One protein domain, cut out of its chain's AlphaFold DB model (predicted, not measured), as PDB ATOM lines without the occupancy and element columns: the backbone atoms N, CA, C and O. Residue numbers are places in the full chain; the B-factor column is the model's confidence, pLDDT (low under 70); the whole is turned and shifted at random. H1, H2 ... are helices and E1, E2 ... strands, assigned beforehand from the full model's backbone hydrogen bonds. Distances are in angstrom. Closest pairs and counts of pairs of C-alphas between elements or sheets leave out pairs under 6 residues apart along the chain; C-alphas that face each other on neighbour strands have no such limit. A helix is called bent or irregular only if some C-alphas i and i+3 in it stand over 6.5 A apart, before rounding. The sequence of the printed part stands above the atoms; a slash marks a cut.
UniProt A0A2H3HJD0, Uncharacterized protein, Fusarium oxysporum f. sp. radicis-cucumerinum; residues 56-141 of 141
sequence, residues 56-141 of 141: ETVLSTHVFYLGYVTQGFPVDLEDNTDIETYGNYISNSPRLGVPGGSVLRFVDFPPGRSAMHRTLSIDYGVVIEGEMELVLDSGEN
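This is residues 56 to 141 of the 141 residues of an uncharacterized protein of Fusarium oxysporum f. sp. radicis-cucumerinum (UniProt A0A2H3HJD0). With little regular structure, the model is an elongated body: a small, twisted three-strand sheet with helix H1 at one end and the unnamed stretch 109 to 141 looping at the other. The printed part has 86 residues, only 32 in named elements, in the order E1, E2, H1, E3. The sheet E1 - E2 - E3 is antiparallel and the class mixed. It is only just loose, close to compact, with radius of gyration of the C-alphas 14.8 A and spans of 45 by 26 by 21 A.

E1, residues 56 to 59, and E2, residues 62 to 69, form a hairpin, with N 57 and O 64 2.8 A apart. H1, residues 78 to 91, is on the sheet over E2, at a height of 7.7 A; the closest C-alphas, of Val 69 and Tyr 86, are 4.9 A apart. On the local plane it runs along E2 at 3 degrees. H1 is irregular, C-alphas 79 and 82 being 8.4 A apart; 7 of 10 O i to N i+4 pairs are within hydrogen-bond range. E3, residues 103 to 108, is antiparallel to E2, with N 67 and O 104 2.8 A apart.

E1 begins at C-alpha 56 (195.087, 229.401, 340.897). E2 measures 19.8 A, H1 22.2 A and E3 16.1 A, ending at C-alpha 108 (204.736, 232.779, 343.332).

The C-alphas of Asp 79 and Gly 139, the farthest apart, are 47.1 A apart. The link H1 to E3 is long. The printed part has no cut, and no printed residue is under 70 in pLDDT.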
ATOM      1  N   GLU A  56     193.761 229.410 341.499       91.38
ATOM      2  CA  GLU A  56     195.087 229.401 340.897       91.38
ATOM      3  C   GLU A  56     195.024 229.644 339.385       91.38
ATOM      4  O   GLU A  56     194.155 229.130 338.677       91.38
ATOM      5  N   THR A  57     195.975 230.414 338.862       89.88
ATOM      6  CA  THR A  57     196.248 230.516 337.427       89.88
ATOM      7  C   THR A  57     197.745 230.370 337.185       89.88
ATOM      8  O   THR A  57     198.530 231.218 337.601       89.88
ATOM      9  N   VAL A  58     198.145 229.321 336.468       88.25
ATOM     10  CA  VAL A  58     199.547 229.094 336.092       88.25
ATOM     11  C   VAL A  58     199.829 229.749 334.744       88.25
ATOM     12  O   VAL A  58     199.167 229.449 333.746       88.25
ATOM     13  N   LEU A  59     200.825 230.636 334.693       84.31
ATOM     14  CA  LEU A  59     201.312 231.238 333.451       84.31
ATOM     15  C   LEU A  59     202.815 231.014 333.326       84.31
ATOM     16  O   LEU A  59     203.614 231.587 334.067       84.31
ATOM     17  N   SER A  60     203.200 230.208 332.332       85.44
ATOM     18  CA  SER A  60     204.570 229.714 332.183       85.44
ATOM     19  C   SER A  60     205.008 229.000 333.466       85.44
ATOM     20  O   SER A  60     204.473 227.942 333.774       85.44
ATOM     21  N   THR A  61     205.952 229.569 334.203       84.75
ATOM     22  CA  THR A  61     206.495 229.009 335.439       84.75
ATOM     23  C   THR A  61     205.985 229.726 336.693       84.75
ATOM     24  O   THR A  61     206.338 229.344 337.796       84.75
ATOM     25  N   HIS A  62     205.174 230.773 336.547       90.38
ATOM     26  CA  HIS A  62     204.692 231.574 337.670       90.38
ATOM     27  C   HIS A  62     203.262 231.176 338.026       90.38
ATOM     28  O   HIS A  62     202.445 230.903 337.136       90.38
ATOM     29  N   VAL A  63     202.954 231.193 339.320       93.44
ATOM     30  CA  VAL A  63     201.621 230.871 339.832       93.44
ATOM     31  C   VAL A  63     200.966 232.145 340.347       93.44
ATOM     32  O   VAL A  63     201.558 232.878 341.131       93.44
ATOM     33  N   PHE A  64     199.759 232.441 339.872       93.25
ATOM     34  CA  PHE A  64     199.023 233.656 340.210       93.25
ATOM     35  C   PHE A  64     197.755 233.316 340.982       93.25
ATOM     36  O   PHE A  64     196.985 232.450 340.567       93.25
ATOM     37  N   TYR A  65     197.478 234.097 342.024       95.56
ATOM     38  CA  TYR A  65     196.222 234.060 342.764       95.56
ATOM     39  C   TYR A  65     195.591 235.451 342.761       95.56
ATOM     40  O   TYR A  65     196.185 236.428 343.228       95.56
ATOM     41  N   LEU A  66     194.378 235.567 342.219       95.38
ATOM     42  CA  LEU A  66     193.663 236.842 342.174       95.38
ATOM     43  C   LEU A  66     192.985 237.105 343.524       95.38
ATOM     44  O   LEU A  66     191.949 236.515 343.816       95.38
ATOM     45  N   GLY A  67     193.557 237.996 344.334       95.88
ATOM     46  CA  GLY A  67     193.110 238.272 345.701       95.88
ATOM     47  C   GLY A  67     191.901 239.197 345.796       95.88
ATOM     48  O   GLY A  67     190.994 238.924 346.568       95.88
ATOM     49  N   TYR A  68     191.864 240.281 345.024       96.56
ATOM     50  CA  TYR A  68     190.704 241.174 344.947       96.56
ATOM     51  C   TYR A  68     190.804 242.083 343.725       96.56
ATOM     52  O   TYR A  68     191.906 242.357 343.244       96.56
ATOM     53  N   VAL A  69     189.668 242.568 343.232       96.12
ATOM     54  CA  VAL A  69     189.616 243.549 342.145       96.12
ATOM     55  C   VAL A  69     188.543 244.574 342.452       96.12
ATOM     56  O   VAL A  69     187.421 244.207 342.783       96.12
ATOM     57  N   THR A  70     188.880 245.847 342.287       95.81
ATOM     58  CA  THR A  70     187.915 246.945 342.348       95.81
ATOM     59  C   THR A  70     187.852 247.673 341.012       95.81
ATOM     60  O   THR A  70     188.771 247.592 340.191       95.81
ATOM     61  N   GLN A  71     186.758 248.394 340.795       93.25
ATOM     62  CA  GLN A  71     186.558 249.283 339.659       93.25
ATOM     63  C   GLN A  71     186.103 250.650 340.160       93.25
ATOM     64  O   GLN A  71     185.298 250.739 341.082       93.25
ATOM     65  N   GLY A  72     186.586 251.703 339.504       90.50
ATOM     66  CA  GLY A  72     186.226 253.075 339.836       90.50
ATOM     67  C   GLY A  72     187.042 253.665 340.986       90.50
ATOM     68  O   GLY A  72     187.614 252.968 341.824       90.50
ATOM     69  N   PHE A  73     187.102 254.996 340.993       89.19
ATOM     70  CA  PHE A  73     187.712 255.769 342.063       89.19
ATOM     71  C   PHE A  73     186.841 257.005 342.363       89.19
ATOM     72  O   PHE A  73     186.704 257.860 341.479       89.19
ATOM     73  N   PRO A  74     186.265 257.131 343.577       92.69
ATOM     74  CA  PRO A  74     186.317 256.158 344.675       92.69
ATOM     75  C   PRO A  74     185.628 254.831 344.310       92.69
ATOM     76  O   PRO A  74     184.794 254.792 343.409       92.69
ATOM     77  N   VAL A  75     186.014 253.750 344.992       94.38
ATOM     78  CA  VAL A  75     185.379 252.433 344.827       94.38
ATOM     79  C   VAL A  75     183.980 252.477 345.440       94.38
ATOM     80  O   VAL A  75     183.816 253.010 346.538       94.38
ATOM     81  N   ASP A  76     182.999 251.907 344.744       93.31
ATOM     82  CA  ASP A  76     181.649 251.712 345.272       93.31
ATOM     83  C   ASP A  76     181.585 250.434 346.116       93.31
ATOM     84  O   ASP A  76     181.799 249.334 345.607       93.31
ATOM     85  N   LEU A  77     181.333 250.599 347.414       94.06
ATOM     86  CA  LEU A  77     181.200 249.510 348.386       94.06
ATOM     87  C   LEU A  77     179.738 249.297 348.808       94.06
ATOM     88  O   LEU A  77     179.460 248.441 349.653       94.06
ATOM     89  N   GLU A  78     178.806 250.077 348.252       92.75
ATOM     90  CA  GLU A  78     177.385 249.942 348.547       92.75
ATOM     91  C   GLU A  78     176.828 248.676 347.898       92.75
ATOM     92  O   GLU A  78     177.282 248.217 346.840       92.75
ATOM     93  N   ASP A  79     175.862 248.069 348.585       92.50
ATOM     94  CA  ASP A  79     175.172 246.847 348.163       92.50
ATOM     95  C   ASP A  79     176.100 245.667 347.803       92.50
ATOM     96  O   ASP A  79     175.659 244.660 347.252       92.50
ATOM     97  N   ASN A  80     177.373 245.713 348.223       94.44
ATOM     98  CA  ASN A  80     178.418 244.739 347.886       94.44
ATOM     99  C   ASN A  80     178.765 244.671 346.387       94.44
ATOM    100  O   ASN A  80     179.172 243.611 345.891       94.44
ATOM    101  N   THR A  81     178.599 245.784 345.670       94.56
ATOM    102  CA  THR A  81     178.883 245.896 344.229       94.56
ATOM    103  C   THR A  81     180.340 245.557 343.891       94.56
ATOM    104  O   THR A  81     180.635 244.954 342.850       94.56
ATOM    105  N   ASP A  82     181.272 245.882 344.784       95.81
ATOM    106  CA  ASP A  82     182.685 245.526 344.666       95.81
ATOM    107  C   ASP A  82     182.915 244.008 344.739       95.81
ATOM    108  O   ASP A  82     183.675 243.467 343.932       95.81
ATOM    109  N   ILE A  83     182.216 243.299 345.633       96.62
ATOM    110  CA  ILE A  83     182.317 241.837 345.762       96.62
ATOM    111  C   ILE A  83     181.782 241.151 344.497       96.62
ATOM    112  O   ILE A  83     182.364 240.168 344.031       96.62
ATOM    113  N   GLU A  84     180.689 241.657 343.917       94.81
ATOM    114  CA  GLU A  84     180.140 241.142 342.652       94.81
ATOM    115  C   GLU A  84     181.091 241.386 341.477       94.81
ATOM    116  O   GLU A  84     181.394 240.468 340.709       94.81
ATOM    117  N   THR A  85     181.620 242.608 341.378       94.69
ATOM    118  CA  THR A  85     182.665 242.973 340.413       94.69
ATOM    119  C   THR A  85     183.851 242.020 340.514       94.69
ATOM    120  O   THR A  85     184.273 241.434 339.514       94.69
ATOM    121  N   TYR A  86     184.361 241.810 341.725       95.56
ATOM    122  CA  TYR A  86     185.460 240.893 341.972       95.56
ATOM    123  C   TYR A  86     185.115 239.444 341.588       95.56
ATOM    124  O   TYR A  86     185.905 238.787 340.905       95.56
ATOM    125  N   GLY A  87     183.924 238.961 341.950       94.94
ATOM    126  CA  GLY A  87     183.441 237.631 341.574       94.94
ATOM    127  C   GLY A  87     183.443 237.406 340.059       94.94
ATOM    128  O   GLY A  87     183.906 236.366 339.588       94.94
ATOM    129  N   ASN A  88     183.036 238.406 339.275       93.56
ATOM    130  CA  ASN A  88     183.089 238.345 337.809       93.56
ATOM    131  C   ASN A  88     184.526 238.243 337.273       93.56
ATOM    132  O   ASN A  88     184.775 237.562 336.270       93.56
ATOM    133  N   TYR A  89     185.478 238.892 337.947       93.75
ATOM    134  CA  TYR A  89     186.896 238.843 337.602       93.75
ATOM    135  C   TYR A  89     187.578 237.525 337.969       93.75
ATOM    136  O   TYR A  89     188.576 237.192 337.338       93.75
ATOM    137  N   ILE A  90     187.045 236.733 338.901       91.06
ATOM    138  CA  ILE A  90     187.560 235.374 339.146       91.06
ATOM    139  C   ILE A  90     187.453 234.524 337.872       91.06
ATOM    140  O   ILE A  90     188.402 233.838 337.502       91.06
ATOM    141  N   SER A  91     186.324 234.604 337.161       86.06
ATOM    142  CA  SER A  91     186.135 233.884 335.894       86.06
ATOM    143  C   SER A  91     186.754 234.597 334.688       86.06
ATOM    144  O   SER A  91     187.015 233.960 333.671       86.06
ATOM    145  N   ASN A  92     186.994 235.908 334.786       86.19
ATOM    146  CA  ASN A  92     187.469 236.753 333.687       86.19
ATOM    147  C   ASN A  92     188.671 237.599 334.118       86.19
ATOM    148  O   ASN A  92     188.630 238.828 334.036       86.19
ATOM    149  N   SER A  93     189.726 236.943 334.608       81.62
ATOM    150  CA  SER A  93     190.862 237.616 335.248       81.62
ATOM    151  C   SER A  93     191.425 238.762 334.390       81.62
ATOM    152  O   SER A  93     191.659 238.585 333.187       81.62
ATOM    153  N   PRO A  94     191.644 239.960 334.968       82.12
ATOM    154  CA  PRO A  94     192.141 241.096 334.208       82.12
ATOM    155  C   PRO A  94     193.591 240.844 333.780       82.12
ATOM    156  O   PRO A  94     194.392 240.333 334.563       82.12
ATOM    157  N   ARG A  95     193.961 241.244 332.553       76.00
ATOM    158  CA  ARG A  95     195.297 240.948 331.991       76.00
ATOM    159  C   ARG A  95     196.443 241.552 332.804       76.00
ATOM    160  O   ARG A  95     197.358 240.837 333.169       76.00
ATOM    161  N   LEU A  96     196.414 242.861 333.057       76.56
ATOM    162  CA  LEU A  96     197.494 243.562 333.773       76.56
ATOM    163  C   LEU A  96     196.925 244.428 334.894       76.56
ATOM    164  O   LEU A  96     197.267 244.236 336.055       76.56
ATOM    165  N   GLY A  97     195.948 245.271 334.576       83.31
ATOM    166  CA  GLY A  97     195.231 246.082 335.552       83.31
ATOM    167  C   GLY A  97     193.794 246.337 335.120       83.31
ATOM    168  O   GLY A  97     193.354 245.869 334.066       83.31
ATOM    169  N   VAL A  98     193.086 247.096 335.946       88.50
ATOM    170  CA  VAL A  98     191.715 247.538 335.701       88.50
ATOM    171  C   VAL A  98     191.719 249.067 335.648       88.50
ATOM    172  O   VAL A  98     192.140 249.692 336.622       88.50
ATOM    173  N   PRO A  99     191.317 249.693 334.524       87.75
ATOM    174  CA  PRO A  99     191.306 251.147 334.409       87.75
ATOM    175  C   PRO A  99     190.495 251.797 335.530       87.75
ATOM    176  O   PRO A  99     189.323 251.479 335.720       87.75
ATOM    177  N   GLY A 100     191.132 252.708 336.268       89.44
ATOM    178  CA  GLY A 100     190.499 253.421 337.375       89.44
ATOM    179  C   GLY A 100     190.145 252.549 338.579       89.44
ATOM    180  O   GLY A 100     189.352 252.996 339.390       89.44
ATOM    181  N   GLY A 101     190.681 251.333 338.690       93.38
ATOM    182  CA  GLY A 101     190.462 250.434 339.820       93.38
ATOM    183  C   GLY A 101     191.771 249.925 340.421       93.38
ATOM    184  O   GLY A 101     192.859 250.389 340.073       93.38
ATOM    185  N   SER A 102     191.668 248.941 341.310       94.94
ATOM    186  CA  SER A 102     192.813 248.264 341.923       94.94
ATOM    187  C   SER A 102     192.769 246.761 341.677       94.94
ATOM    188  O   SER A 102     191.704 246.171 341.484       94.94
ATOM    189  N   VAL A 103     193.944 246.133 341.682       95.56
ATOM    190  CA  VAL A 103     194.073 244.681 341.574       95.56
ATOM    191  C   VAL A 103     195.059 244.187 342.624       95.56
ATOM    192  O   VAL A 103     196.218 244.593 342.623       95.56
ATOM    193  N   LEU A 104     194.604 243.287 343.492       96.25
ATOM    194  CA  LEU A 104     195.443 242.552 344.432       96.25
ATOM    195  C   LEU A 104     195.745 241.170 343.847       96.25
ATOM    196  O   LEU A 104     194.824 240.414 343.524       96.25
ATOM    197  N   ARG A 105     197.029 240.828 343.736       95.06
ATOM    198  CA  ARG A 105     197.488 239.499 343.320       95.06
ATOM    199  C   ARG A 105     198.564 238.989 344.260       95.06
ATOM    200  O   ARG A 105     199.423 239.756 344.682       95.06
ATOM    201  N   PHE A 106     198.526 237.688 344.502       96.25
ATOM    202  CA  PHE A 106     199.662 236.936 345.012       96.25
ATOM    203  C   PHE A 106     200.316 236.252 343.819       96.25
ATOM    204  O   PHE A 106     199.612 235.787 342.914       96.25
ATOM    205  N   VAL A 107     201.641 236.260 343.785       94.88
ATOM    206  CA  VAL A 107     202.401 235.682 342.685       94.88
ATOM    207  C   VAL A 107     203.567 234.912 343.266       94.88
ATOM    208  O   VAL A 107     204.428 235.505 343.915       94.88
ATOM    209  N   ASP A 108     203.603 233.618 342.984       95.38
ATOM    210  CA  ASP A 108     204.736 232.779 343.332       95.38
ATOM    211  C   ASP A 108     205.715 232.812 342.163       95.38
ATOM    212  O   ASP A 108     205.419 232.376 341.040       95.38
ATOM    213  N   PHE A 109     206.882 233.393 342.433       93.00
ATOM    214  CA  PHE A 109     207.994 233.447 341.500       93.00
ATOM    215  C   PHE A 109     208.908 232.244 341.753       93.00
ATOM    216  O   PHE A 109     209.485 232.146 342.838       93.00
ATOM    217  N   PRO A 110     209.093 231.336 340.781       91.19
ATOM    218  CA  PRO A 110     210.143 230.333 340.895       91.19
ATOM    219  C   PRO A 110     211.521 231.011 340.810       91.19
ATOM    220  O   PRO A 110     211.632 232.113 340.259       91.19
ATOM    221  N   PRO A 111     212.600 230.349 341.267       90.12
ATOM    222  CA  PRO A 111     213.953 230.859 341.079       90.12
ATOM    223  C   PRO A 111     214.231 231.195 339.608       90.12
ATOM    224  O   PRO A 111     214.024 230.368 338.719       90.12
ATOM    225  N   GLY A 112     214.713 232.410 339.342       89.06
ATOM    226  CA  GLY A 112     214.987 232.871 337.983       89.06
ATOM    227  C   GLY A 112     214.641 234.339 337.771       89.06
ATOM    228  O   GLY A 112     214.757 235.158 338.678       89.06
ATOM    229  N   ARG A 113     214.262 234.680 336.536       84.81
ATOM    230  CA  ARG A 113     213.931 236.049 336.126       84.81
ATOM    231  C   ARG A 113     212.533 236.111 335.530       84.81
ATOM    232  O   ARG A 113     212.133 235.216 334.787       84.81
ATOM    233  N   SER A 114     211.837 237.207 335.800       88.00
ATOM    234  CA  SER A 114     210.588 237.565 335.133       88.00
ATOM    235  C   SER A 114     210.851 238.450 333.905       88.00
ATOM    236  O   SER A 114     211.962 238.943 333.686       88.00
ATOM    237  N   ALA A 115     209.839 238.619 333.051       88.50
ATOM    238  CA  ALA A 115     209.950 239.467 331.868       88.50
ATOM    239  C   ALA A 115     209.904 240.957 332.243       88.50
ATOM    240  O   ALA A 115     208.985 241.400 332.937       88.50
ATOM    241  N   MET A 116     210.839 241.743 331.703       92.31
ATOM    242  CA  MET A 116     210.799 243.203 331.809       92.31
ATOM    243  C   MET A 116     209.541 243.752 331.136       92.31
ATOM    244  O   MET A 116     209.238 243.414 329.988       92.31
ATOM    245  N   HIS A 117     208.809 244.609 331.842       92.12
ATOM    246  CA  HIS A 117     207.598 245.243 331.335       92.12
ATOM    247  C   HIS A 117     207.319 246.567 332.054       92.12
ATOM    248  O   HIS A 117     207.973 246.915 333.032       92.12
ATOM    249  N   ARG A 118     206.337 247.316 331.541       93.12
ATOM    250  CA  ARG A 118     205.820 248.542 332.154       93.12
ATOM    251  C   ARG A 118     204.299 248.529 332.121       93.12
ATOM    252  O   ARG A 118     203.704 248.195 331.094       93.12
ATOM    253  N   THR A 119     203.686 248.950 333.215       91.69
ATOM    254  CA  THR A 119     202.240 249.116 333.384       91.69
ATOM    255  C   THR A 119     201.888 250.599 333.521       91.69
ATOM    256  O   THR A 119     202.733 251.437 333.829       91.69
ATOM    257  N   LEU A 120     200.629 250.950 333.246       91.88
ATOM    258  CA  LEU A 120     200.067 252.253 333.616       91.88
ATOM    259  C   LEU A 120     199.391 252.121 334.986       91.88
ATOM    260  O   LEU A 120     198.171 252.220 335.095       91.88
ATOM    261  N   SER A 121     200.190 251.820 336.008       92.19
ATOM    262  CA  SER A 121     199.751 251.636 337.392       92.19
ATOM    263  C   SER A 121     200.823 252.113 338.371       92.19
ATOM    264  O   SER A 121     201.966 252.377 337.994       92.19
ATOM    265  N   ILE A 122     200.422 252.256 339.633       93.00
ATOM    266  CA  ILE A 122     201.331 252.247 340.775       93.00
ATOM    267  C   ILE A 122     201.135 250.909 341.481       93.00
ATOM    268  O   ILE A 122     200.003 250.551 341.812       93.00
ATOM    269  N   ASP A 123     202.226 250.183 341.693       94.75
ATOM    270  CA  ASP A 123     202.186 248.839 342.258       94.75
ATOM    271  C   ASP A 123     202.867 248.844 343.630       94.75
ATOM    272  O   ASP A 123     203.983 249.343 343.789       94.75
ATOM    273  N   TYR A 124     202.193 248.283 344.633       96.19
ATOM    274  CA  TYR A 124     202.764 248.055 345.959       96.19
ATOM    275  C   TYR A 124     203.170 246.586 346.065       96.19
ATOM    276  O   TYR A 124     202.323 245.717 346.267       96.19
ATOM    277  N   GLY A 125     204.462 246.308 345.893       95.88
ATOM    278  CA  GLY A 125     205.026 244.968 346.044       95.88
ATOM    279  C   GLY A 125     205.391 244.674 347.497       95.88
ATOM    280  O   GLY A 125     206.102 245.456 348.125       95.88
ATOM    281  N   VAL A 126     204.927 243.541 348.024       97.75
ATOM    282  CA  VAL A 126     205.278 243.055 349.365       97.75
ATOM    283  C   VAL A 126     205.775 241.621 349.232       97.75
ATOM    284  O   VAL A 126     205.034 240.754 348.775       97.75
ATOM    285  N   VAL A 127     207.025 241.376 349.626       97.19
ATOM    286  CA  VAL A 127     207.586 240.020 349.685       97.19
ATOM    287  C   VAL A 127     207.063 239.345 350.950       97.19
ATOM    288  O   VAL A 127     207.262 239.859 352.050       97.19
ATOM    289  N   ILE A 128     206.355 238.226 350.783       97.06
ATOM    290  CA  ILE A 128     205.757 237.465 351.891       97.06
ATOM    291  C   ILE A 128     206.701 236.350 352.359       97.06
ATOM    292  O   ILE A 128     206.846 236.150 353.559       97.06
ATOM    293  N   GLU A 129     207.347 235.656 351.419       96.06
ATOM    294  CA  GLU A 129     208.290 234.560 351.662       96.06
ATOM    295  C   GLU A 129     209.436 234.636 350.640       96.06
ATOM    296  O   GLU A 129     209.212 234.993 349.480       96.06
ATOM    297  N   GLY A 130     210.657 234.297 351.067       94.75
ATOM    298  CA  GLY A 130     211.859 234.342 350.231       94.75
ATOM    299  C   GLY A 130     212.443 235.748 350.051       94.75
ATOM    300  O   GLY A 130     212.315 236.618 350.912       94.75
ATOM    301  N   GLU A 131     213.124 235.960 348.927       95.06
ATOM    302  CA  GLU A 131     213.752 237.230 348.559       95.06
ATOM    303  C   GLU A 131     213.577 237.509 347.063       95.06
ATOM    304  O   GLU A 131     213.419 236.590 346.257       95.06
ATOM    305  N   MET A 132     213.588 238.788 346.689       94.75
ATOM    306  CA  MET A 132     213.479 239.228 345.300       94.75
ATOM    307  C   MET A 132     214.501 240.323 345.010       94.75
ATOM    308  O   MET A 132     214.725 241.205 345.837       94.75
ATOM    309  N   GLU A 133     215.069 240.290 343.809       95.31
ATOM    310  CA  GLU A 133     215.904 241.355 343.256       95.31
ATOM    311  C   GLU A 133     215.063 242.189 342.276       95.31
ATOM    312  O   GLU A 133     214.479 241.649 341.331       95.31
ATOM    313  N   LEU A 134     214.979 243.502 342.503       95.31
ATOM    314  CA  LEU A 134     214.296 244.430 341.603       95.31
ATOM    315  C   LEU A 134     215.314 244.986 340.614       95.31
ATOM    316  O   LEU A 134     216.215 245.695 341.024       95.31
ATOM    317  N   VAL A 135     215.146 244.720 339.321       95.06
ATOM    318  CA  VAL A 135     216.050 245.233 338.282       95.06
ATOM    319  C   VAL A 135     215.306 246.218 337.385       95.06
ATOM    320  O   VAL A 135     214.254 245.885 336.831       95.06
ATOM    321  N   LEU A 136     215.855 247.421 337.220       96.06
ATOM    322  CA  LEU A 136     215.340 248.437 336.297       96.06
ATOM    323  C   LEU A 136     215.976 248.309 334.903       96.06
ATOM    324  O   LEU A 136     217.005 247.661 334.720       96.06
ATOM    325  N   ASP A 137     215.378 248.941 333.891       94.38
ATOM    326  CA  ASP A 137     215.885 248.911 332.511       94.38
ATOM    327  C   ASP A 137     217.252 249.598 332.348       94.38
ATOM    328  O   ASP A 137     218.018 249.242 331.451       94.38
ATOM    329  N   SER A 138     217.587 250.525 333.249       96.38
ATOM    330  CA  SER A 138     218.921 251.118 333.397       96.38
ATOM    331  C   SER A 138     219.981 250.140 333.926       96.38
ATOM    332  O   SER A 138     221.174 250.428 333.815       96.38
ATOM    333  N   GLY A 139     219.566 248.999 334.487       93.69
ATOM    334  CA  GLY A 139     220.426 248.027 335.161       93.69
ATOM    335  C   GLY A 139     220.635 248.282 336.659       93.69
ATOM    336  O   GLY A 139     221.425 247.567 337.265       93.69
ATOM    337  N   GLU A 140     219.963 249.273 337.248       94.62
ATOM    338  CA  GLU A 140     219.956 249.488 338.704       94.62
ATOM    339  C   GLU A 140     219.195 248.365 339.433       94.62
ATOM    340  O   GLU A 140     218.159 247.910 338.930       94.62
ATOM    341  N   ASN A 141     219.712 247.938 340.595       89.88
ATOM    342  CA  ASN A 141     219.181 246.877 341.455       89.88
ATOM    343  C   ASN A 141     219.467 247.083 342.950       89.88
ATOM    344  O   ASN A 141     220.406 247.843 343.284       89.88
TER     345      ASN A 141